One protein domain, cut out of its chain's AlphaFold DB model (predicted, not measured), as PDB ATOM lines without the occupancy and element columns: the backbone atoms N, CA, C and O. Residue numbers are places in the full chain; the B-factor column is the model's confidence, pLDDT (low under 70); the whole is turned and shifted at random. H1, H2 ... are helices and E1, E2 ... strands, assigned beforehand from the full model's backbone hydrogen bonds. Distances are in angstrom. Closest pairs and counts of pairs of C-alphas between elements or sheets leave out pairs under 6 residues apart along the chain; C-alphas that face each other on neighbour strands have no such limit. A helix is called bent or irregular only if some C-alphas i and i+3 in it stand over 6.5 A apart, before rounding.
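This is residues 3 to 141 of the 418 residues of an uncharacterized protein of Tilletia controversa (dwarf bunt fungus) (UniProt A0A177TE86). The domain is a sandwich, two sheets face to face: the larger sheet curls like part of a barrel, the smaller is less curled, and their strands run almost in line, though the sheets' planes stand 38 degrees apart. The long strand E9, bent by 69 degrees, runs through the larger sheet, while the short helix H1 only grazes the smaller one. The 139 printed residues hold nine named strands and one named helix, in the order E1 E2 E3 E4 E5 E6 H1 E7 E8 E9; both sheets are antiparallel, ordered E2 E1 E9 E8 E6 and E3 E4 E5 E7. The class is mostly strand, with under half of the residues in named elements. The whole is compact, with a radius of gyration of the C-alphas of 14.4 A and spans of 47 by 37 by 23 A.

In the larger sheet, E1 is residues 3 to 10, 22.7 A, beginning at C-alpha 3 (-49.209, -41.127, 50.253); E2 is residues 21 to 26, 17.2 A; E6 is 82 to 86, 14.0 A; E8 is 108 to 114, 17.3 A. E9, residues 126 to 140, is the longest at 39.0 A, ends at C-alpha 140 (-54.928, -43.593, 51.812) and bends at residue 129. In the smaller sheet, E3 is residues 31 to 35, 12.8 A; E4 is 61 to 66, 16.3 A; E5 is 69 to 74, 17.0 A; E7 is 100 to 102, 6.9 A. H1 is residues 96 to 99, 5.0 A.

The larger sheet is strongly twisted, with edge strands E2 and E6. E1 and E9 are antiparallel at 152 degrees, with N 5 and O 137 at 2.8 A. The hairpin E1 and E2 has N 6 and O 23 at 2.9 A, and the hairpin E8 and E9 has N 111 and O 130 at 2.8 A. E8 and E6 have N 85 and O 110 at 2.8 A. E3, E4 and E5 form a meander, each strand the antiparallel neighbour of the one before, with N 33 and O 63 at 2.8 A and N 64 and O 71 at 2.8 A. E5 and E7 have N 72 and O 101 at 2.8 A. Between the sheets, the closest C-alphas of E5 and E6 are those of Asp 74 and Gly 83, 6.4 A. E1 and E5 are apart. The closest C-alphas of H1 and E5 are those of Ser 99 and Arg 73, 5.8 A; H1 is too short for an O i to N i+4 pair, and its one O i to N i+3 pair is within range.

The C-alphas of Ser 120 and Ser 141, the two farthest apart, are 47.1 A apart. The printed part has no cut. The links E3 to E4 and E8 to E9 are long. The mean pLDDT of the printed part is 84.6; residues 39 to 47, 77 to 79, 117 to 124 and 141 are under 70.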
ATOM      1  N   THR A   3     -50.654 -41.176  50.093       91.56
ATOM      2  CA  THR A   3     -49.209 -41.127  50.253       91.56
ATOM      3  C   THR A   3     -48.632 -42.457  49.791       91.56
ATOM      4  O   THR A   3     -49.158 -43.515  50.143       91.56
ATOM      5  N   PHE A   4     -47.573 -42.401  48.995       93.50
ATOM      6  CA  PHE A   4     -46.783 -43.556  48.592       93.50
ATOM      7  C   PHE A   4     -45.460 -43.526  49.341       93.50
ATOM      8  O   PHE A   4     -44.821 -42.481  49.442       93.50
ATOM      9  N   THR A   5     -45.049 -44.668  49.867       94.69
ATOM     10  CA  THR A   5     -43.779 -44.820  50.564       94.69
ATOM     11  C   THR A   5     -42.985 -45.917  49.883       94.69
ATOM     12  O   THR A   5     -43.462 -47.046  49.793       94.69
ATOM     13  N   LEU A   6     -41.791 -45.576  49.407       95.81
ATOM     14  CA  LEU A   6     -40.781 -46.533  48.976       95.81
ATOM     15  C   LEU A   6     -39.755 -46.680  50.094       95.81
ATOM     16  O   LEU A   6     -39.176 -45.685  50.527       95.81
ATOM     17  N   THR A   7     -39.482 -47.909  50.507       96.06
ATOM     18  CA  THR A   7     -38.380 -48.233  51.407       96.06
ATOM     19  C   THR A   7     -37.411 -49.176  50.706       96.06
ATOM     20  O   THR A   7     -37.832 -50.190  50.162       96.06
ATOM     21  N   LEU A   8     -36.120 -48.849  50.734       95.75
ATOM     22  CA  LEU A   8     -35.026 -49.715  50.299       95.75
ATOM     23  C   LEU A   8     -34.342 -50.264  51.550       95.75
ATOM     24  O   LEU A   8     -33.590 -49.547  52.218       95.75
ATOM     25  N   SER A   9     -34.654 -51.504  51.916       94.69
ATOM     26  CA  SER A   9     -34.073 -52.167  53.088       94.69
ATOM     27  C   SER A   9     -32.831 -52.972  52.711       94.69
ATOM     28  O   SER A   9     -32.818 -53.560  51.631       94.69
ATOM     29  N   PRO A  10     -31.809 -53.054  53.580       92.75
ATOM     30  CA  PRO A  10     -30.653 -53.912  53.337       92.75
ATOM     31  C   PRO A  10     -31.081 -55.370  53.170       92.75
ATOM     32  O   PRO A  10     -31.873 -55.890  53.956       92.75
ATOM     33  N   HIS A  11     -30.557 -56.022  52.135       93.31
ATOM     34  CA  HIS A  11     -30.745 -57.453  51.934       93.31
ATOM     35  C   HIS A  11     -29.703 -58.238  52.755       93.31
ATOM     36  O   HIS A  11     -28.558 -57.792  52.831       93.31
ATOM     37  N   PRO A  12     -30.019 -59.427  53.307       86.88
ATOM     38  CA  PRO A  12     -29.065 -60.218  54.097       86.88
ATOM     39  C   PRO A  12     -27.772 -60.605  53.363       86.88
ATOM     40  O   PRO A  12     -26.755 -60.846  54.000       86.88
ATOM     41  N   ARG A  13     -27.810 -60.661  52.025       85.88
ATOM     42  CA  ARG A  13     -26.626 -60.914  51.176       85.88
ATOM     43  C   ARG A  13     -25.771 -59.670  50.902       85.88
ATOM     44  O   ARG A  13     -24.733 -59.794  50.273       85.88
ATOM     45  N   SER A  14     -26.225 -58.476  51.283       83.25
ATOM     46  CA  SER A  14     -25.484 -57.241  51.014       83.25
ATOM     47  C   SER A  14     -24.209 -57.208  51.852       83.25
ATOM     48  O   SER A  14     -24.284 -57.231  53.079       83.25
ATOM     49  N   PHE A  15     -23.048 -57.089  51.204       74.69
ATOM     50  CA  PHE A  15     -21.773 -56.892  51.901       74.69
ATOM     51  C   PHE A  15     -21.716 -55.535  52.613       74.69
ATOM     52  O   PHE A  15     -21.184 -55.419  53.717       74.69
ATOM     53  N   THR A  16     -22.313 -54.503  52.011       80.88
ATOM     54  CA  THR A  16     -22.414 -53.177  52.625       80.88
ATOM     55  C   THR A  16     -23.599 -53.123  53.583       80.88
ATOM     56  O   THR A  16     -24.747 -53.337  53.182       80.88
ATOM     57  N   THR A  17     -23.335 -52.767  54.842       82.06
ATOM     58  CA  THR A  17     -24.380 -52.502  55.843       82.06
ATOM     59  C   THR A  17     -24.866 -51.059  55.733       82.06
ATOM     60  O   THR A  17     -24.070 -50.121  55.754       82.06
ATOM     61  N   PHE A  18     -26.183 -50.856  55.657       85.19
ATOM     62  CA  PHE A  18     -26.787 -49.524  55.641       85.19
ATOM     63  C   PHE A  18     -28.177 -49.525  56.290       85.19
ATOM     64  O   PHE A  18     -28.888 -50.527  56.282       85.19
ATOM     65  N   ALA A  19     -28.574 -48.380  56.850       86.50
ATOM     66  CA  ALA A  19     -29.928 -48.186  57.362       86.50
ATOM     67  C   ALA A  19     -30.933 -48.071  56.207       86.50
ATOM     68  O   ALA A  19     -30.625 -47.464  55.181       86.50
ATOM     69  N   ALA A  20     -32.143 -48.606  56.394       91.31
ATOM     70  CA  ALA A  20     -33.180 -48.579  55.368       91.31
ATOM     71  C   ALA A  20     -33.462 -47.148  54.882       91.31
ATOM     72  O   ALA A  20     -33.709 -46.237  55.676       91.31
ATOM     73  N   LYS A  21     -33.451 -46.954  53.563       91.81
ATOM     74  CA  LYS A  21     -33.704 -45.657  52.929       91.81
ATOM     75  C   LYS A  21     -35.192 -45.516  52.664       91.81
ATOM     76  O   LYS A  21     -35.774 -46.417  52.072       91.81
ATOM     77  N   THR A  22     -35.818 -44.421  53.088       93.31
ATOM     78  CA  THR A  22     -37.273 -44.242  52.923       93.31
ATOM     79  C   THR A  22     -37.605 -42.952  52.188       93.31
ATOM     80  O   THR A  22     -37.171 -41.867  52.569       93.31
ATOM     81  N   PHE A  23     -38.432 -43.065  51.156       93.56
ATOM     82  CA  PHE A  23     -38.903 -41.962  50.333       93.56
ATOM     83  C   PHE A  23     -40.418 -41.902  50.402       93.56
ATOM     84  O   PHE A  23     -41.097 -42.919  50.287       93.56
ATOM     85  N   THR A  24     -40.946 -40.702  50.609       93.38
ATOM     86  CA  THR A  24     -42.384 -40.464  50.702       93.38
ATOM     87  C   THR A  24     -42.803 -39.529  49.582       93.38
ATOM     88  O   THR A  24     -42.169 -38.494  49.378       93.38
ATOM     89  N   PHE A  25     -43.864 -39.910  48.882       93.25
ATOM     90  CA  PHE A  25     -44.417 -39.205  47.738       93.25
ATOM     91  C   PHE A  25     -45.900 -38.951  47.954       93.25
ATOM     92  O   PHE A  25     -46.623 -39.784  48.515       93.25
ATOM     93  N   TYR A  26     -46.374 -37.816  47.469       91.19
ATOM     94  CA  TYR A  26     -47.796 -37.522  47.429       91.19
ATOM     95  C   TYR A  26     -48.406 -37.941  46.093       91.19
ATOM     96  O   TYR A  26     -47.736 -37.970  45.065       91.19
ATOM     97  N   THR A  27     -49.704 -38.261  46.089       86.62
ATOM     98  CA  THR A  27     -50.428 -38.551  44.834       86.62
ATOM     99  C   THR A  27     -50.234 -37.396  43.845       86.62
ATOM    100  O   THR A  27     -50.368 -36.238  44.242       86.62
ATOM    101  N   ASN A  28     -49.970 -37.705  42.572       81.62
ATOM    102  CA  ASN A  28     -49.701 -36.738  41.490       81.62
ATOM    103  C   ASN A  28     -48.414 -35.905  41.627       81.62
ATOM    104  O   ASN A  28     -48.211 -34.967  40.855       81.62
ATOM    105  N   GLU A  29     -47.536 -36.233  42.570       90.44
ATOM    106  CA  GLU A  29     -46.208 -35.635  42.626       90.44
ATOM    107  C   GLU A  29     -45.328 -36.147  41.473       90.44
ATOM    108  O   GLU A  29     -45.448 -37.294  41.038       90.44
ATOM    109  N   TYR A  30     -44.439 -35.282  40.980       93.12
ATOM    110  CA  TYR A  30     -43.326 -35.668  40.122       93.12
ATOM    111  C   TYR A  30     -42.028 -35.440  40.889       93.12
ATOM    112  O   TYR A  30     -41.726 -34.307  41.270       93.12
ATOM    113  N   ARG A  31     -41.269 -36.509  41.127       94.50
ATOM    114  CA  ARG A  31     -39.967 -36.441  41.801       94.50
ATOM    115  C   ARG A  31     -38.965 -37.360  41.134       94.50
ATOM    116  O   ARG A  31     -39.292 -38.504  40.837       94.50
ATOM    117  N   ILE A  32     -37.741 -36.863  40.999       93.19
ATOM    118  CA  ILE A  32     -36.559 -37.655  40.668       93.19
ATOM    119  C   ILE A  32     -35.665 -37.667  41.903       93.19
ATOM    120  O   ILE A  32     -35.436 -36.629  42.527       93.19
ATOM    121  N   ILE A  33     -35.183 -38.846  42.267       92.62
ATOM    122  CA  ILE A  33     -34.222 -39.054  43.341       92.62
ATOM    123  C   ILE A  33     -33.021 -39.763  42.740       92.62
ATOM    124  O   ILE A  33     -33.165 -40.836  42.160       92.62
ATOM    125  N   HIS A  34     -31.838 -39.188  42.920       92.00
ATOM    126  CA  HIS A  34     -30.597 -39.856  42.557       92.00
ATOM    127  C   HIS A  34     -30.184 -40.825  43.664       92.00
ATOM    128  O   HIS A  34     -30.228 -40.494  44.854       92.00
ATOM    129  N   LEU A  35     -29.806 -42.022  43.237       92.75
ATOM    130  CA  LEU A  35     -29.261 -43.088  44.055       92.75
ATOM    131  C   LEU A  35     -27.800 -43.296  43.665       92.75
ATOM    132  O   LEU A  35     -27.455 -43.307  42.482       92.75
ATOM    133  N   GLY A  36     -26.940 -43.465  44.656       90.62
ATOM    134  CA  GLY A  36     -25.519 -43.674  44.425       90.62
ATOM    135  C   GLY A  36     -24.757 -43.901  45.716       90.62
ATOM    136  O   GLY A  36     -25.349 -44.187  46.759       90.62
ATOM    137  N   GLY A  37     -23.440 -43.798  45.638       87.44
ATOM    138  CA  GLY A  37     -22.538 -44.069  46.747       87.44
ATOM    139  C   GLY A  37     -21.889 -42.840  47.348       87.44
ATOM    140  O   GLY A  37     -22.259 -41.689  47.103       87.44
ATOM    141  N   ASP A  38     -20.873 -43.137  48.145       79.50
ATOM    142  CA  ASP A  38     -19.915 -42.185  48.664       79.50
ATOM    143  C   ASP A  38     -18.505 -42.685  48.341       79.50
ATOM    144  O   ASP A  38     -17.909 -43.472  49.079       79.50
ATOM    145  N   ALA A  39     -17.962 -42.192  47.228       63.66
ATOM    146  CA  ALA A  39     -16.620 -42.523  46.756       63.66
ATOM    147  C   ALA A  39     -15.503 -42.171  47.762       63.66
ATOM    148  O   ALA A  39     -14.371 -42.613  47.590       63.66
ATOM    149  N   LYS A  40     -15.787 -41.368  48.799       64.19
ATOM    150  CA  LYS A  40     -14.795 -40.943  49.798       64.19
ATOM    151  C   LYS A  40     -14.734 -41.840  51.036       64.19
ATOM    152  O   LYS A  40     -13.945 -41.546  51.930       64.19
ATOM    153  N   HIS A  41     -15.530 -42.914  51.103       55.44
ATOM    154  CA  HIS A  41     -15.582 -43.830  52.253       55.44
ATOM    155  C   HIS A  41     -15.797 -43.122  53.599       55.44
ATOM    156  O   HIS A  41     -15.276 -43.559  54.628       55.44
ATOM    157  N   THR A  42     -16.545 -42.017  53.621       55.22
ATOM    158  CA  THR A  42     -16.808 -41.317  54.878       55.22
ATOM    159  C   THR A  42     -17.673 -42.223  55.763       55.22
ATOM    160  O   THR A  42     -18.843 -42.480  55.481       55.22
ATOM    161  N   LEU A  43     -17.046 -42.795  56.794       50.41
ATOM    162  CA  LEU A  43     -17.632 -43.778  57.703       50.41
ATOM    163  C   LEU A  43     -18.906 -43.240  58.382       50.41
ATOM    164  O   LEU A  43     -18.851 -42.243  59.095       50.41
ATOM    165  N   LEU A  44     -19.993 -44.018  58.256       49.69
ATOM    166  CA  LEU A  44     -21.191 -44.057  59.119       49.69
ATOM    167  C   LEU A  44     -22.163 -42.852  59.078       49.69
ATOM    168  O   LEU A  44     -21.832 -41.728  58.723       49.69
ATOM    169  N   PRO A  45     -23.426 -43.118  59.447       51.69
ATOM    170  CA  PRO A  45     -24.547 -43.215  58.524       51.69
ATOM    171  C   PRO A  45     -24.880 -41.876  57.855       51.69
ATOM    172  O   PRO A  45     -25.304 -40.913  58.493       51.69
ATOM    173  N   SER A  46     -24.809 -41.848  56.529       51.47
ATOM    174  CA  SER A  46     -25.439 -40.779  55.764       51.47
ATOM    175  C   SER A  46     -26.959 -40.815  55.994       51.47
ATOM    176  O   SER A  46     -27.640 -41.759  55.577       51.47
ATOM    177  N   SER A  47     -27.494 -39.771  56.639       58.50
ATOM    178  CA  SER A  47     -28.938 -39.493  56.734       58.50
ATOM    179  C   SER A  47     -29.563 -39.206  55.366       58.50
ATOM    180  O   SER A  47     -30.786 -39.141  55.229       58.50
ATOM    181  N   HIS A  48     -28.734 -39.052  54.329       74.25
ATOM    182  CA  HIS A  48     -29.197 -38.867  52.974       74.25
ATOM    183  C   HIS A  48     -29.812 -40.167  52.457       74.25
ATOM    184  O   HIS A  48     -29.131 -41.184  52.269       74.25
ATOM    185  N   ASN A  49     -31.117 -40.132  52.188       79.06
ATOM    186  CA  ASN A  49     -31.828 -41.325  51.750       79.06
ATOM    187  C   ASN A  49     -31.331 -41.848  50.389       79.06
ATOM    188  O   ASN A  49     -31.368 -43.048  50.157       79.06
ATOM    189  N   GLY A  50     -30.787 -40.983  49.528       84.25
ATOM    190  CA  GLY A  50     -30.253 -41.373  48.217       84.25
ATOM    191  C   GLY A  50     -28.779 -41.800  48.166       84.25
ATOM    192  O   GLY A  50     -28.293 -42.096  47.085       84.25
ATOM    193  N   ARG A  51     -28.035 -41.808  49.285       87.94
ATOM    194  CA  ARG A  51     -26.605 -42.186  49.272       87.94
ATOM    195  C   ARG A  51     -26.322 -43.416  50.125       87.94
ATOM    196  O   ARG A  51     -26.630 -43.430  51.321       87.94
ATOM    197  N   PHE A  52     -25.712 -44.424  49.520       88.25
ATOM    198  CA  PHE A  52     -25.246 -45.639  50.175       88.25
ATOM    199  C   PHE A  52     -23.788 -45.490  50.635       88.25
ATOM    200  O   PHE A  52     -23.005 -44.808  49.974       88.25
ATOM    201  N   PRO A  53     -23.398 -46.121  51.754       85.31
ATOM    202  CA  PRO A  53     -22.025 -46.095  52.255       85.31
ATOM    203  C   PRO A  53     -21.143 -47.110  51.501       85.31
ATOM    204  O   PRO A  53     -20.580 -48.018  52.102       85.31
ATOM    205  N   ALA A  54     -21.068 -46.979  50.178       85.06
ATOM    206  CA  ALA A  54     -20.318 -47.859  49.282       85.06
ATOM    207  C   ALA A  54     -19.510 -47.029  48.269       85.06
ATOM    208  O   ALA A  54     -19.935 -45.907  47.963       85.06
ATOM    209  N   PRO A  55     -18.398 -47.562  47.723       85.06
ATOM    210  CA  PRO A  55     -17.580 -46.900  46.704       85.06
ATOM    211  C   PRO A  55     -18.268 -46.902  45.329       85.06
ATOM    212  O   PRO A  55     -17.751 -47.416  44.348       85.06
ATOM    213  N   LEU A  56     -19.464 -46.324  45.267       87.38
ATOM    214  CA  LEU A  56     -20.235 -46.136  44.045       87.38
ATOM    215  C   LEU A  56     -20.220 -44.649  43.657       87.38
ATOM    216  O   LEU A  56     -20.071 -43.782  44.529       87.38
ATOM    217  N   PRO A  57     -20.437 -44.318  42.372       87.62
ATOM    218  CA  PRO A  57     -20.644 -42.942  41.935       87.62
ATOM    219  C   PRO A  57     -21.774 -42.262  42.710       87.62
ATOM    220  O   PRO A  57     -22.776 -42.897  43.036       87.62
ATOM    221  N   GLU A  58     -21.647 -40.958  42.960       85.12
ATOM    222  CA  GLU A  58     -22.647 -40.185  43.717       85.12
ATOM    223  C   GLU A  58     -24.054 -40.257  43.096       85.12
ATOM    224  O   GLU A  58     -25.049 -40.336  43.815       85.12
ATOM    225  N   ALA A  59     -24.128 -40.254  41.765       87.00
ATOM    226  CA  ALA A  59     -25.356 -40.412  40.995       87.00
ATOM    227  C   ALA A  59     -25.178 -41.572  40.008       87.00
ATOM    228  O   ALA A  59     -24.765 -41.383  38.866       87.00
ATOM    229  N   LEU A  60     -25.444 -42.787  40.484       90.19
ATOM    230  CA  LEU A  60     -25.373 -44.012  39.691       90.19
ATOM    231  C   LEU A  60     -26.692 -44.275  38.957       90.19
ATOM    232  O   LEU A  60     -26.704 -44.573  37.758       90.19
ATOM    233  N   SER A  61     -27.794 -44.114  39.684       92.94
ATOM    234  CA  SER A  61     -29.141 -44.448  39.237       92.94
ATOM    235  C   SER A  61     -30.136 -43.373  39.642       92.94
ATOM    236  O   SER A  61     -29.874 -42.517  40.486       92.94
ATOM    237  N   GLU A  62     -31.310 -43.427  39.039       94.44
ATOM    238  CA  GLU A  62     -32.418 -42.534  39.309       94.44
ATOM    239  C   GLU A  62     -33.682 -43.323  39.599       94.44
ATOM    240  O   GLU A  62     -34.035 -44.269  38.897       94.44
ATOM    241  N   LEU A  63     -34.402 -42.849  40.605       94.88
ATOM    242  CA  LEU A  63     -35.757 -43.242  40.910       94.88
ATOM    243  C   LEU A  63     -36.698 -42.096  40.541       94.88
ATOM    244  O   LEU A  63     -36.595 -41.001  41.091       94.88
ATOM    245  N   THR A  64     -37.647 -42.359  39.653       95.38
ATOM    246  CA  THR A  64     -38.676 -41.402  39.241       95.38
ATOM    247  C   THR A  64     -40.035 -41.835  39.768       95.38
ATOM    248  O   THR A  64     -40.516 -42.919  39.447       95.38
ATOM    249  N   PHE A  65     -40.686 -40.976  40.549       95.12
ATOM    250  CA  PHE A  65     -42.087 -41.137  40.922       95.12
ATOM    251  C   PHE A  65     -42.961 -40.261  40.026       95.12
ATOM    252  O   PHE A  65     -42.774 -39.043  39.972       95.12
ATOM    253  N   TYR A  66     -43.909 -40.878  39.324       92.69
ATOM    254  CA  TYR A  66     -44.877 -40.178  38.483       92.69
ATOM    255  C   TYR A  66     -46.138 -41.017  38.283       92.69
ATOM    256  O   TYR A  66     -46.047 -42.219  38.035       92.69
ATOM    257  N   LYS A  67     -47.316 -40.378  38.341       89.81
ATOM    258  CA  LYS A  67     -48.627 -41.036  38.156       89.81
ATOM    259  C   LYS A  67     -48.774 -42.304  39.007       89.81
ATOM    260  O   LYS A  67     -49.153 -43.357  38.499       89.81
ATOM    261  N   ASP A  68     -48.437 -42.194  40.292       89.56
ATOM    262  CA  ASP A  68     -48.535 -43.287  41.269       89.56
ATOM    263  C   ASP A  68     -47.671 -44.522  40.935       89.56
ATOM    264  O   ASP A  68     -47.904 -45.614  41.453       89.56
ATOM    265  N   LYS A  69     -46.654 -44.350  40.079       92.75
ATOM    266  CA  LYS A  69     -45.692 -45.383  39.685       92.75
ATOM    267  C   LYS A  69     -44.269 -44.963  40.022       92.75
ATOM    268  O   LYS A  69     -43.935 -43.780  39.966       92.75
ATOM    269  N   LEU A  70     -43.441 -45.958  40.328       94.94
ATOM    270  CA  LEU A  70     -42.009 -45.811  40.569       94.94
ATOM    271  C   LEU A  70     -41.243 -46.442  39.413       94.94
ATOM    272  O   LEU A  70     -41.435 -47.614  39.101       94.94
ATOM    273  N   TRP A  71     -40.387 -45.648  38.789       95.50
ATOM    274  CA  TRP A  71     -39.521 -46.057  37.696       95.50
ATOM    275  C   TRP A  71     -38.075 -45.950  38.140       95.50
ATOM    276  O   TRP A  71     -37.717 -45.011  38.848       95.50
ATOM    277  N   PHE A  72     -37.251 -46.893  37.718       95.56
ATOM    278  CA  PHE A  72     -35.839 -46.950  38.042       95.56
ATOM    279  C   PHE A  72     -35.023 -47.048  36.759       95.56
ATOM    280  O   PHE A  72     -35.423 -47.728  35.813       95.56
ATOM    281  N   ARG A  73     -33.894 -46.346  36.720       93.12
ATOM    282  CA  ARG A  73     -32.938 -46.400  35.614       93.12
ATOM    283  C   ARG A  73     -31.536 -46.094  36.099       93.12
ATOM    284  O   ARG A  73     -31.365 -45.397  37.094       93.12
ATOM    285  N   ASP A  74     -30.545 -46.514  35.338       90.50
ATOM    286  CA  ASP A  74     -29.176 -46.049  35.523       90.50
ATOM    287  C   ASP A  74     -28.917 -44.745  34.759       90.50
ATOM    288  O   ASP A  74     -29.426 -44.560  33.656       90.50
ATOM    289  N   VAL A  75     -28.079 -43.869  35.320       85.31
ATOM    290  CA  VAL A  75     -27.709 -42.574  34.711       85.31
ATOM    291  C   VAL A  75     -26.216 -42.389  34.456       85.31
ATOM    292  O   VAL A  75     -25.795 -41.358  33.934       85.31
ATOM    293  N   GLY A  76     -25.406 -43.400  34.769       71.94
ATOM    294  CA  GLY A  76     -23.988 -43.407  34.420       71.94
ATOM    295  C   GLY A  76     -23.739 -43.411  32.905       71.94
ATOM    296  O   GLY A  76     -24.530 -43.939  32.122       71.94
ATOM    297  N   VAL A  77     -22.592 -42.853  32.499       68.38
ATOM    298  CA  VAL A  77     -22.105 -42.864  31.107       68.38
ATOM    299  C   VAL A  77     -22.018 -44.303  30.580       68.38
ATOM    300  O   VAL A  77     -21.723 -45.230  31.340       68.38
ATOM    301  N   LYS A  78     -22.285 -44.511  29.284       64.12
ATOM    302  CA  LYS A  78     -22.353 -45.854  28.683       64.12
ATOM    303  C   LYS A  78     -21.053 -46.661  28.816       64.12
ATOM    304  O   LYS A  78     -21.108 -47.864  29.034       64.12
ATOM    305  N   ASP A  79     -19.911 -45.991  28.815       63.31
ATOM    306  CA  ASP A  79     -18.598 -46.644  28.908       63.31
ATOM    307  C   ASP A  79     -18.149 -46.894  30.358       63.31
ATOM    308  O   ASP A  79     -16.997 -47.228  30.615       63.31
ATOM    309  N   ASN A  80     -19.051 -46.712  31.328       75.81
ATOM    310  CA  ASN A  80     -18.756 -46.907  32.738       75.81
ATOM    311  C   ASN A  80     -19.013 -48.360  33.179       75.81
ATOM    312  O   ASN A  80     -20.023 -48.974  32.808       75.81
ATOM    313  N   TYR A  81     -18.120 -48.864  34.029       84.50
ATOM    314  CA  TYR A  81     -18.207 -50.166  34.682       84.50
ATOM    315  C   TYR A  81     -19.298 -50.193  35.757       84.50
ATOM    316  O   TYR A  81     -19.929 -51.221  35.957       84.50
ATOM    317  N   TYR A  82     -19.629 -49.056  36.382       88.44
ATOM    318  CA  TYR A  82     -20.707 -49.015  37.375       88.44
ATOM    319  C   TYR A  82     -22.108 -49.113  36.757       88.44
ATOM    320  O   TYR A  82     -22.451 -48.410  35.790       88.44
ATOM    321  N   GLY A  83     -22.964 -49.904  37.400       90.50
ATOM    322  CA  GLY A  83     -24.382 -49.991  37.072       90.50
ATOM    323  C   GLY A  83     -25.188 -50.738  38.123       90.50
ATOM    324  O   GLY A  83     -24.721 -50.964  39.242       90.50
ATOM    325  N   SER A  84     -26.409 -51.096  37.736       92.69
ATOM    326  CA  SER A  84     -27.354 -51.769  38.621       92.69
ATOM    327  C   SER A  84     -28.006 -52.985  37.976       92.69
ATOM    328  O   SER A  84     -28.239 -53.012  36.760       92.69
ATOM    329  N   LEU A  85     -28.382 -53.951  38.814       93.25
ATOM    330  CA  LEU A  85     -29.306 -55.026  38.470       93.25
ATOM    331  C   LEU A  85     -30.642 -54.824  39.192       93.25
ATOM    332  O   LEU A  85     -30.709 -54.255  40.283       93.25
ATOM    333  N   CYS A  86     -31.714 -55.310  38.576       94.19
ATOM    334  CA  CYS A  86     -32.996 -55.518  39.229       94.19
ATOM    335  C   CYS A  86     -33.406 -56.978  39.064       94.19
ATOM    336  O   CYS A  86     -33.558 -57.446  37.933       94.19
ATOM    337  N   ASN A  87     -33.570 -57.694  40.176       93.56
ATOM    338  CA  ASN A  87     -33.835 -59.131  40.197       93.56
ATOM    339  C   ASN A  87     -32.838 -59.897  39.303       93.56
ATOM    340  O   ASN A  87     -33.252 -60.654  38.421       93.56
ATOM    341  N   HIS A  88     -31.535 -59.630  39.476       89.38
ATOM    342  CA  HIS A  88     -30.445 -60.193  38.665       89.38
ATOM    343  C   HIS A  88     -30.467 -59.847  37.165       89.38
ATOM    344  O   HIS A  88     -29.750 -60.452  36.371       89.38
ATOM    345  N   ARG A  89     -31.277 -58.872  36.736       89.12
ATOM    346  CA  ARG A  89     -31.301 -58.395  35.347       89.12
ATOM    347  C   ARG A  89     -30.637 -57.040  35.236       89.12
ATOM    348  O   ARG A  89     -31.004 -56.111  35.949       89.12
ATOM    349  N   VAL A  90     -29.717 -56.918  34.287       88.31
ATOM    350  CA  VAL A  90     -29.027 -55.659  34.001       88.31
ATOM    351  C   VAL A  90     -30.043 -54.570  33.666       88.31
ATOM    352  O   VAL A  90     -30.849 -54.724  32.746       88.31
ATOM    353  N   VAL A  91     -30.006 -53.462  34.406       89.19
ATOM    354  CA  VAL A  91     -30.918 -52.338  34.166       89.19
ATOM    355  C   VAL A  91     -30.464 -51.528  32.963       89.19
ATOM    356  O   VAL A  91     -31.278 -51.184  32.116       89.19
ATOM    357  N   ARG A  92     -29.166 -51.234  32.843       82.56
ATOM    358  CA  ARG A  92     -28.653 -50.467  31.705       82.56
ATOM    359  C   ARG A  92     -28.580 -51.330  30.446       82.56
ATOM    360  O   ARG A  92     -27.721 -52.198  30.328       82.56
ATOM    361  N   GLN A  93     -29.449 -51.037  29.489       74.88
ATOM    362  CA  GLN A  93     -29.542 -51.727  28.207       74.88
ATOM    363  C   GLN A  93     -28.865 -50.912  27.089       74.88
ATOM    364  O   GLN A  93     -28.707 -49.693  27.210       74.88
ATOM    365  N   PRO A  94     -28.467 -51.540  25.962       71.75
ATOM    366  CA  PRO A  94     -27.881 -50.817  24.826       71.75
ATOM    367  C   PRO A  94     -28.783 -49.680  24.312       71.75
ATOM    368  O   PRO A  94     -28.307 -48.599  23.932       71.75
ATOM    369  N   ARG A  95     -30.099 -49.921  24.343       72.00
ATOM    370  CA  ARG A  95     -31.152 -48.959  24.020       72.00
ATOM    371  C   ARG A  95     -31.645 -48.282  25.296       72.00
ATOM    372  O   ARG A  95     -31.992 -48.935  26.275       72.00
ATOM    373  N   GLU A  96     -31.719 -46.956  25.264       71.62
ATOM    374  CA  GLU A  96     -32.107 -46.152  26.431       71.62
ATOM    375  C   GLU A  96     -33.555 -46.415  26.871       71.62
ATOM    376  O   GLU A  96     -33.847 -46.449  28.061       71.62
ATOM    377  N   GLN A  97     -34.451 -46.676  25.916       73.31
ATOM    378  CA  GLN A  97     -35.866 -46.980  26.174       73.31
ATOM    379  C   GLN A  97     -36.049 -48.258  27.000       73.31
ATOM    380  O   GLN A  97     -36.953 -48.327  27.826       73.31
ATOM    381  N   ASP A  98     -35.154 -49.228  26.814       71.44
ATOM    382  CA  ASP A  98     -35.162 -50.505  27.532       71.44
ATOM    383  C   ASP A  98     -34.439 -50.401  28.887       71.44
ATOM    384  O   ASP A  98     -34.448 -51.343  29.673       71.44
ATOM    385  N   SER A  99     -33.815 -49.251  29.176       79.38
ATOM    386  CA  SER A  99     -33.036 -49.015  30.399       79.38
ATOM    387  C   SER A  99     -33.862 -48.464  31.565       79.38
ATOM    388  O   SER A  99     -33.305 -48.055  32.585       79.38
ATOM    389  N   VAL A 100     -35.188 -48.403  31.403       89.31
ATOM    390  CA  VAL A 100     -36.128 -47.912  32.411       89.31
ATOM    391  C   VAL A 100     -37.058 -49.045  32.816       89.31
ATOM    392  O   VAL A 100     -37.791 -49.590  31.996       89.31
ATOM    393  N   ILE A 101     -37.071 -49.364  34.105       93.12
ATOM    394  CA  ILE A 101     -37.898 -50.430  34.671       93.12
ATOM    395  C   ILE A 101     -38.930 -49.848  35.636       93.12
ATOM    396  O   ILE A 101     -38.657 -48.875  36.335       93.12
ATOM    397  N   GLN A 102     -40.129 -50.430  35.685       95.25
ATOM    398  CA  GLN A 102     -41.108 -50.096  36.722       95.25
ATOM    399  C   GLN A 102     -40.840 -50.975  37.945       95.25
ATOM    400  O   GLN A 102     -40.907 -52.195  37.823       95.25
ATOM    401  N   LEU A 103     -40.581 -50.372  39.106       96.12
ATOM    402  CA  LEU A 103     -40.362 -51.120  40.344       96.12
ATOM    403  C   LEU A 103     -41.669 -51.689  40.899       96.12
ATOM    404  O   LEU A 103     -42.722 -51.042  40.841       96.12
ATOM    405  N   GLN A 104     -41.560 -52.869  41.497       96.12
ATOM    406  CA  GLN A 104     -42.610 -53.576  42.213       96.12
ATOM    407  C   GLN A 104     -42.214 -53.822  43.673       96.12
ATOM    408  O   GLN A 104     -41.042 -53.788  44.047       96.12
ATOM    409  N   ASP A 105     -43.220 -54.048  44.518       96.25
ATOM    410  CA  ASP A 105     -42.993 -54.469  45.902       96.25
ATOM    411  C   ASP A 105     -42.300 -55.839  45.917       96.25
ATOM    412  O   ASP A 105     -42.743 -56.763  45.237       96.25
ATOM    413  N   GLY A 106     -41.212 -55.959  46.677       96.06
ATOM    414  CA  GLY A 106     -40.396 -57.169  46.765       96.06
ATOM    415  C   GLY A 106     -39.217 -57.237  45.792       96.06
ATOM    416  O   GLY A 106     -38.381 -58.121  45.968       96.06
ATOM    417  N   ASP A 107     -39.103 -56.317  44.825       97.44
ATOM    418  CA  ASP A 107     -37.968 -56.296  43.894       97.44
ATOM    419  C   ASP A 107     -36.629 -56.182  44.634       97.44
ATOM    420  O   ASP A 107     -36.497 -55.502  45.655       97.44
ATOM    421  N   GLN A 108     -35.606 -56.827  44.091       96.81
ATOM    422  CA  GLN A 108     -34.233 -56.709  44.551       96.81
ATOM    423  C   GLN A 108     -33.474 -55.757  43.635       96.81
ATOM    424  O   GLN A 108     -33.416 -55.979  42.431       96.81
ATOM    425  N   LEU A 109     -32.888 -54.708  44.207       96.50
ATOM    426  CA  LEU A 109     -31.978 -53.815  43.499       96.50
ATOM    427  C   LEU A 109     -30.556 -54.049  43.989       96.50
ATOM    428  O   LEU A 109     -30.286 -54.018  45.194       96.50
ATOM    429  N   GLU A 110     -29.666 -54.251  43.033       95.25
ATOM    430  CA  GLU A 110     -28.254 -54.541  43.229       95.25
ATOM    431  C   GLU A 110     -27.450 -53.414  42.574       95.25
ATOM    432  O   GLU A 110     -27.706 -53.061  41.425       95.25
ATOM    433  N   PHE A 111     -26.504 -52.821  43.301       93.50
ATOM    434  CA  PHE A 111     -25.641 -51.746  42.814       93.50
ATOM    435  C   PHE A 111     -24.184 -52.149  42.965       93.50
ATOM    436  O   PHE A 111     -23.781 -52.659  44.017       93.50
ATOM    437  N   GLY A 112     -23.389 -51.861  41.946       91.88
ATOM    438  CA  GLY A 112     -22.058 -52.426  41.862       91.88
ATOM    439  C   GLY A 112     -21.344 -52.062  40.578       91.88
ATOM    440  O   GLY A 112     -21.606 -51.025  39.955       91.88
ATOM    441  N   GLU A 113     -20.430 -52.941  40.205       89.56
ATOM    442  CA  GLU A 113     -19.529 -52.783  39.076       89.56
ATOM    443  C   GLU A 113     -19.567 -54.034  38.194       89.56
ATOM    444  O   GLU A 113     -19.684 -55.149  38.693       89.56
ATOM    445  N   PHE A 114     -19.507 -53.835  36.882       86.50
ATOM    446  CA  PHE A 114     -19.347 -54.889  35.887       86.50
ATOM    447  C   PHE A 114     -17.877 -55.024  35.507       86.50
ATOM    448  O   PHE A 114     -17.213 -54.009  35.309       86.50
ATOM    449  N   ASP A 115     -17.415 -56.246  35.244       81.31
ATOM    450  CA  ASP A 115     -16.058 -56.475  34.726       81.31
ATOM    451  C   ASP A 115     -15.843 -55.877  33.318       81.31
ATOM    452  O   ASP A 115     -14.711 -55.600  32.914       81.31
ATOM    453  N   GLN A 116     -16.922 -55.648  32.551       70.81
ATOM    454  CA  GLN A 116     -16.869 -55.089  31.192       70.81
ATOM    455  C   GLN A 116     -17.853 -53.914  30.957       70.81
ATOM    456  O   GLN A 116     -18.985 -53.895  31.471       70.81
ATOM    457  N   PRO A 117     -17.474 -52.915  30.126       66.06
ATOM    458  CA  PRO A 117     -18.378 -51.848  29.690       66.06
ATOM    459  C   PRO A 117     -19.518 -52.402  28.799       66.06
ATOM    460  O   PRO A 117     -19.515 -53.564  28.405       66.06
ATOM    461  N   ILE A 118     -20.566 -51.607  28.542       61.16
ATOM    462  CA  ILE A 118     -21.842 -52.076  27.949       61.16
ATOM    463  C   ILE A 118     -21.653 -52.790  26.598       61.16
ATOM    464  O   ILE A 118     -21.085 -52.217  25.676       61.16
ATOM    465  N   GLY A 119     -22.249 -53.985  26.446       53.28
ATOM    466  CA  GLY A 119     -22.380 -54.686  25.154       53.28
ATOM    467  C   GLY A 119     -22.322 -56.218  25.224       53.28
ATOM    468  O   GLY A 119     -22.878 -56.879  24.351       53.28
ATOM    469  N   SER A 120     -21.720 -56.771  26.280       53.28
ATOM    470  CA  SER A 120     -21.446 -58.210  26.475       53.28
ATOM    471  C   SER A 120     -21.845 -58.729  27.868       53.28
ATOM    472  O   SER A 120     -21.358 -59.761  28.307       53.28
ATOM    473  N   ARG A 121     -22.704 -57.997  28.589       63.06
ATOM    474  CA  ARG A 121     -22.907 -58.179  30.034       63.06
ATOM    475  C   ARG A 121     -23.765 -59.396  30.366       63.06
ATOM    476  O   ARG A 121     -24.945 -59.421  30.015       63.06
ATOM    477  N   ASP A 122     -23.191 -60.323  31.122       61.53
ATOM    478  CA  ASP A 122     -23.930 -61.303  31.911       61.53
ATOM    479  C   ASP A 122     -24.028 -60.821  33.373       61.53
ATOM    480  O   ASP A 122     -23.157 -60.109  33.869       61.53
ATOM    481  N   HIS A 123     -25.094 -61.198  34.080       66.94
ATOM    482  CA  HIS A 123     -25.241 -60.949  35.521       66.94
ATOM    483  C   HIS A 123     -24.131 -61.615  36.350       66.94
ATOM    484  O   HIS A 123     -23.886 -61.212  37.482       66.94
ATOM    485  N   LEU A 124     -23.464 -62.622  35.780       69.62
ATOM    486  CA  LEU A 124     -22.344 -63.337  36.386       69.62
ATOM    487  C   LEU A 124     -21.067 -62.490  36.498       69.62
ATOM    488  O   LEU A 124     -20.238 -62.777  37.355       69.62
ATOM    489  N   ASP A 125     -20.948 -61.433  35.692       82.75
ATOM    490  CA  ASP A 125     -19.782 -60.539  35.667       82.75
ATOM    491  C   ASP A 125     -19.991 -59.293  36.552       82.75
ATOM    492  O   ASP A 125     -19.333 -58.265  36.367       82.75
ATOM    493  N   PHE A 126     -20.976 -59.334  37.456       87.94
ATOM    494  CA  PHE A 126     -21.356 -58.212  38.308       87.94
ATOM    495  C   PHE A 126     -20.906 -58.423  39.753       87.94
ATOM    496  O   PHE A 126     -21.213 -59.431  40.388       87.94
ATOM    497  N   ILE A 127     -20.211 -57.425  40.294       89.25
ATOM    498  CA  ILE A 127     -19.751 -57.402  41.677       89.25
ATOM    499  C   ILE A 127     -20.705 -56.530  42.493       89.25
ATOM    500  O   ILE A 127     -20.645 -55.297  42.457       89.25
ATOM    501  N   ASP A 128     -21.568 -57.188  43.267       89.56
ATOM    502  CA  ASP A 128     -22.521 -56.541  44.167       89.56
ATOM    503  C   ASP A 128     -21.812 -55.791  45.301       89.56
ATOM    504  O   ASP A 128     -21.210 -56.389  46.197       89.56
ATOM    505  N   MET A 129     -21.961 -54.467  45.340       89.94
ATOM    506  CA  MET A 129     -21.511 -53.657  46.474       89.94
ATOM    507  C   MET A 129     -22.651 -53.396  47.460       89.94
ATOM    508  O   MET A 129     -22.456 -53.438  48.677       89.94
ATOM    509  N   VAL A 130     -23.854 -53.125  46.950       92.25
ATOM    510  CA  VAL A 130     -25.056 -52.848  47.744       92.25
ATOM    511  C   VAL A 130     -26.211 -53.669  47.201       92.25
ATOM    512  O   VAL A 130     -26.538 -53.561  46.025       92.25
ATOM    513  N   ILE A 131     -26.885 -54.415  48.075       95.12
ATOM    514  CA  ILE A 131     -28.111 -55.135  47.723       95.12
ATOM    515  C   ILE A 131     -29.240 -54.658  48.630       95.12
ATOM    516  O   ILE A 131     -29.121 -54.660  49.860       95.12
ATOM    517  N   CYS A 132     -30.364 -54.272  48.033       95.19
ATOM    518  CA  CYS A 132     -31.536 -53.833  48.771       95.19
ATOM    519  C   CYS A 132     -32.824 -54.483  48.268       95.19
ATOM    520  O   CYS A 132     -32.964 -54.810  47.094       95.19
ATOM    521  N   THR A 133     -33.766 -54.664  49.188       97.19
ATOM    522  CA  THR A 133     -35.133 -55.092  48.889       97.19
ATOM    523  C   THR A 133     -36.040 -53.873  48.853       97.19
ATOM    524  O   THR A 133     -36.031 -53.041  49.767       97.19
ATOM    525  N   VAL A 134     -36.829 -53.786  47.793       97.75
ATOM    526  CA  VAL A 134     -37.824 -52.754  47.546       97.75
ATOM    527  C   VAL A 134     -39.092 -53.084  48.320       97.75
ATOM    528  O   VAL A 134     -39.645 -54.174  48.204       97.75
ATOM    529  N   ARG A 135     -39.592 -52.111  49.081       97.25
ATOM    530  CA  ARG A 135     -40.917 -52.160  49.693       97.25
ATOM    531  C   ARG A 135     -41.732 -50.939  49.297       97.25
ATOM    532  O   ARG A 135     -41.312 -49.814  49.564       97.25
ATOM    533  N   ILE A 136     -42.906 -51.142  48.713       95.75
ATOM    534  CA  ILE A 136     -43.802 -50.087  48.239       95.75
ATOM    535  C   ILE A 136     -45.113 -50.162  49.018       95.75
ATOM    536  O   ILE A 136     -45.837 -51.150  48.983       95.75
ATOM    537  N   GLN A 137     -45.454 -49.080  49.712       94.38
ATOM    538  CA  GLN A 137     -46.705 -48.967  50.457       94.38
ATOM    539  C   GLN A 137     -47.528 -47.789  49.960       94.38
ATOM    540  O   GLN A 137     -47.033 -46.669  49.862       94.38
ATOM    541  N   ARG A 138     -48.824 -48.017  49.739       91.44
ATOM    542  CA  ARG A 138     -49.801 -46.951  49.511       91.44
ATOM    543  C   ARG A 138     -50.660 -46.775  50.756       91.44
ATOM    544  O   ARG A 138     -51.368 -47.691  51.166       91.44
ATOM    545  N   ARG A 139     -50.648 -45.577  51.333       88.12
ATOM    546  CA  ARG A 139     -51.547 -45.183  52.420       88.12
ATOM    547  C   ARG A 139     -52.569 -44.191  51.892       88.12
ATOM    548  O   ARG A 139     -52.228 -43.110  51.423       88.12
ATOM    549  N   LEU A 140     -53.842 -44.551  51.983       83.25
ATOM    550  CA  LEU A 140     -54.928 -43.593  51.812       83.25
ATOM    551  C   LEU A 140     -54.989 -42.753  53.089       83.25
ATOM    552  O   LEU A 140     -55.106 -43.323  54.175       83.25
ATOM    553  N   SER A 141     -54.924 -41.421  52.990       66.94
ATOM    554  CA  SER A 141     -55.283 -40.572  54.126       66.94
ATOM    555  C   SER A 141     -56.761 -40.823  54.412       66.94
ATOM    556  O   SER A 141     -57.632 -40.267  53.740       66.94
TER     557      SER A 141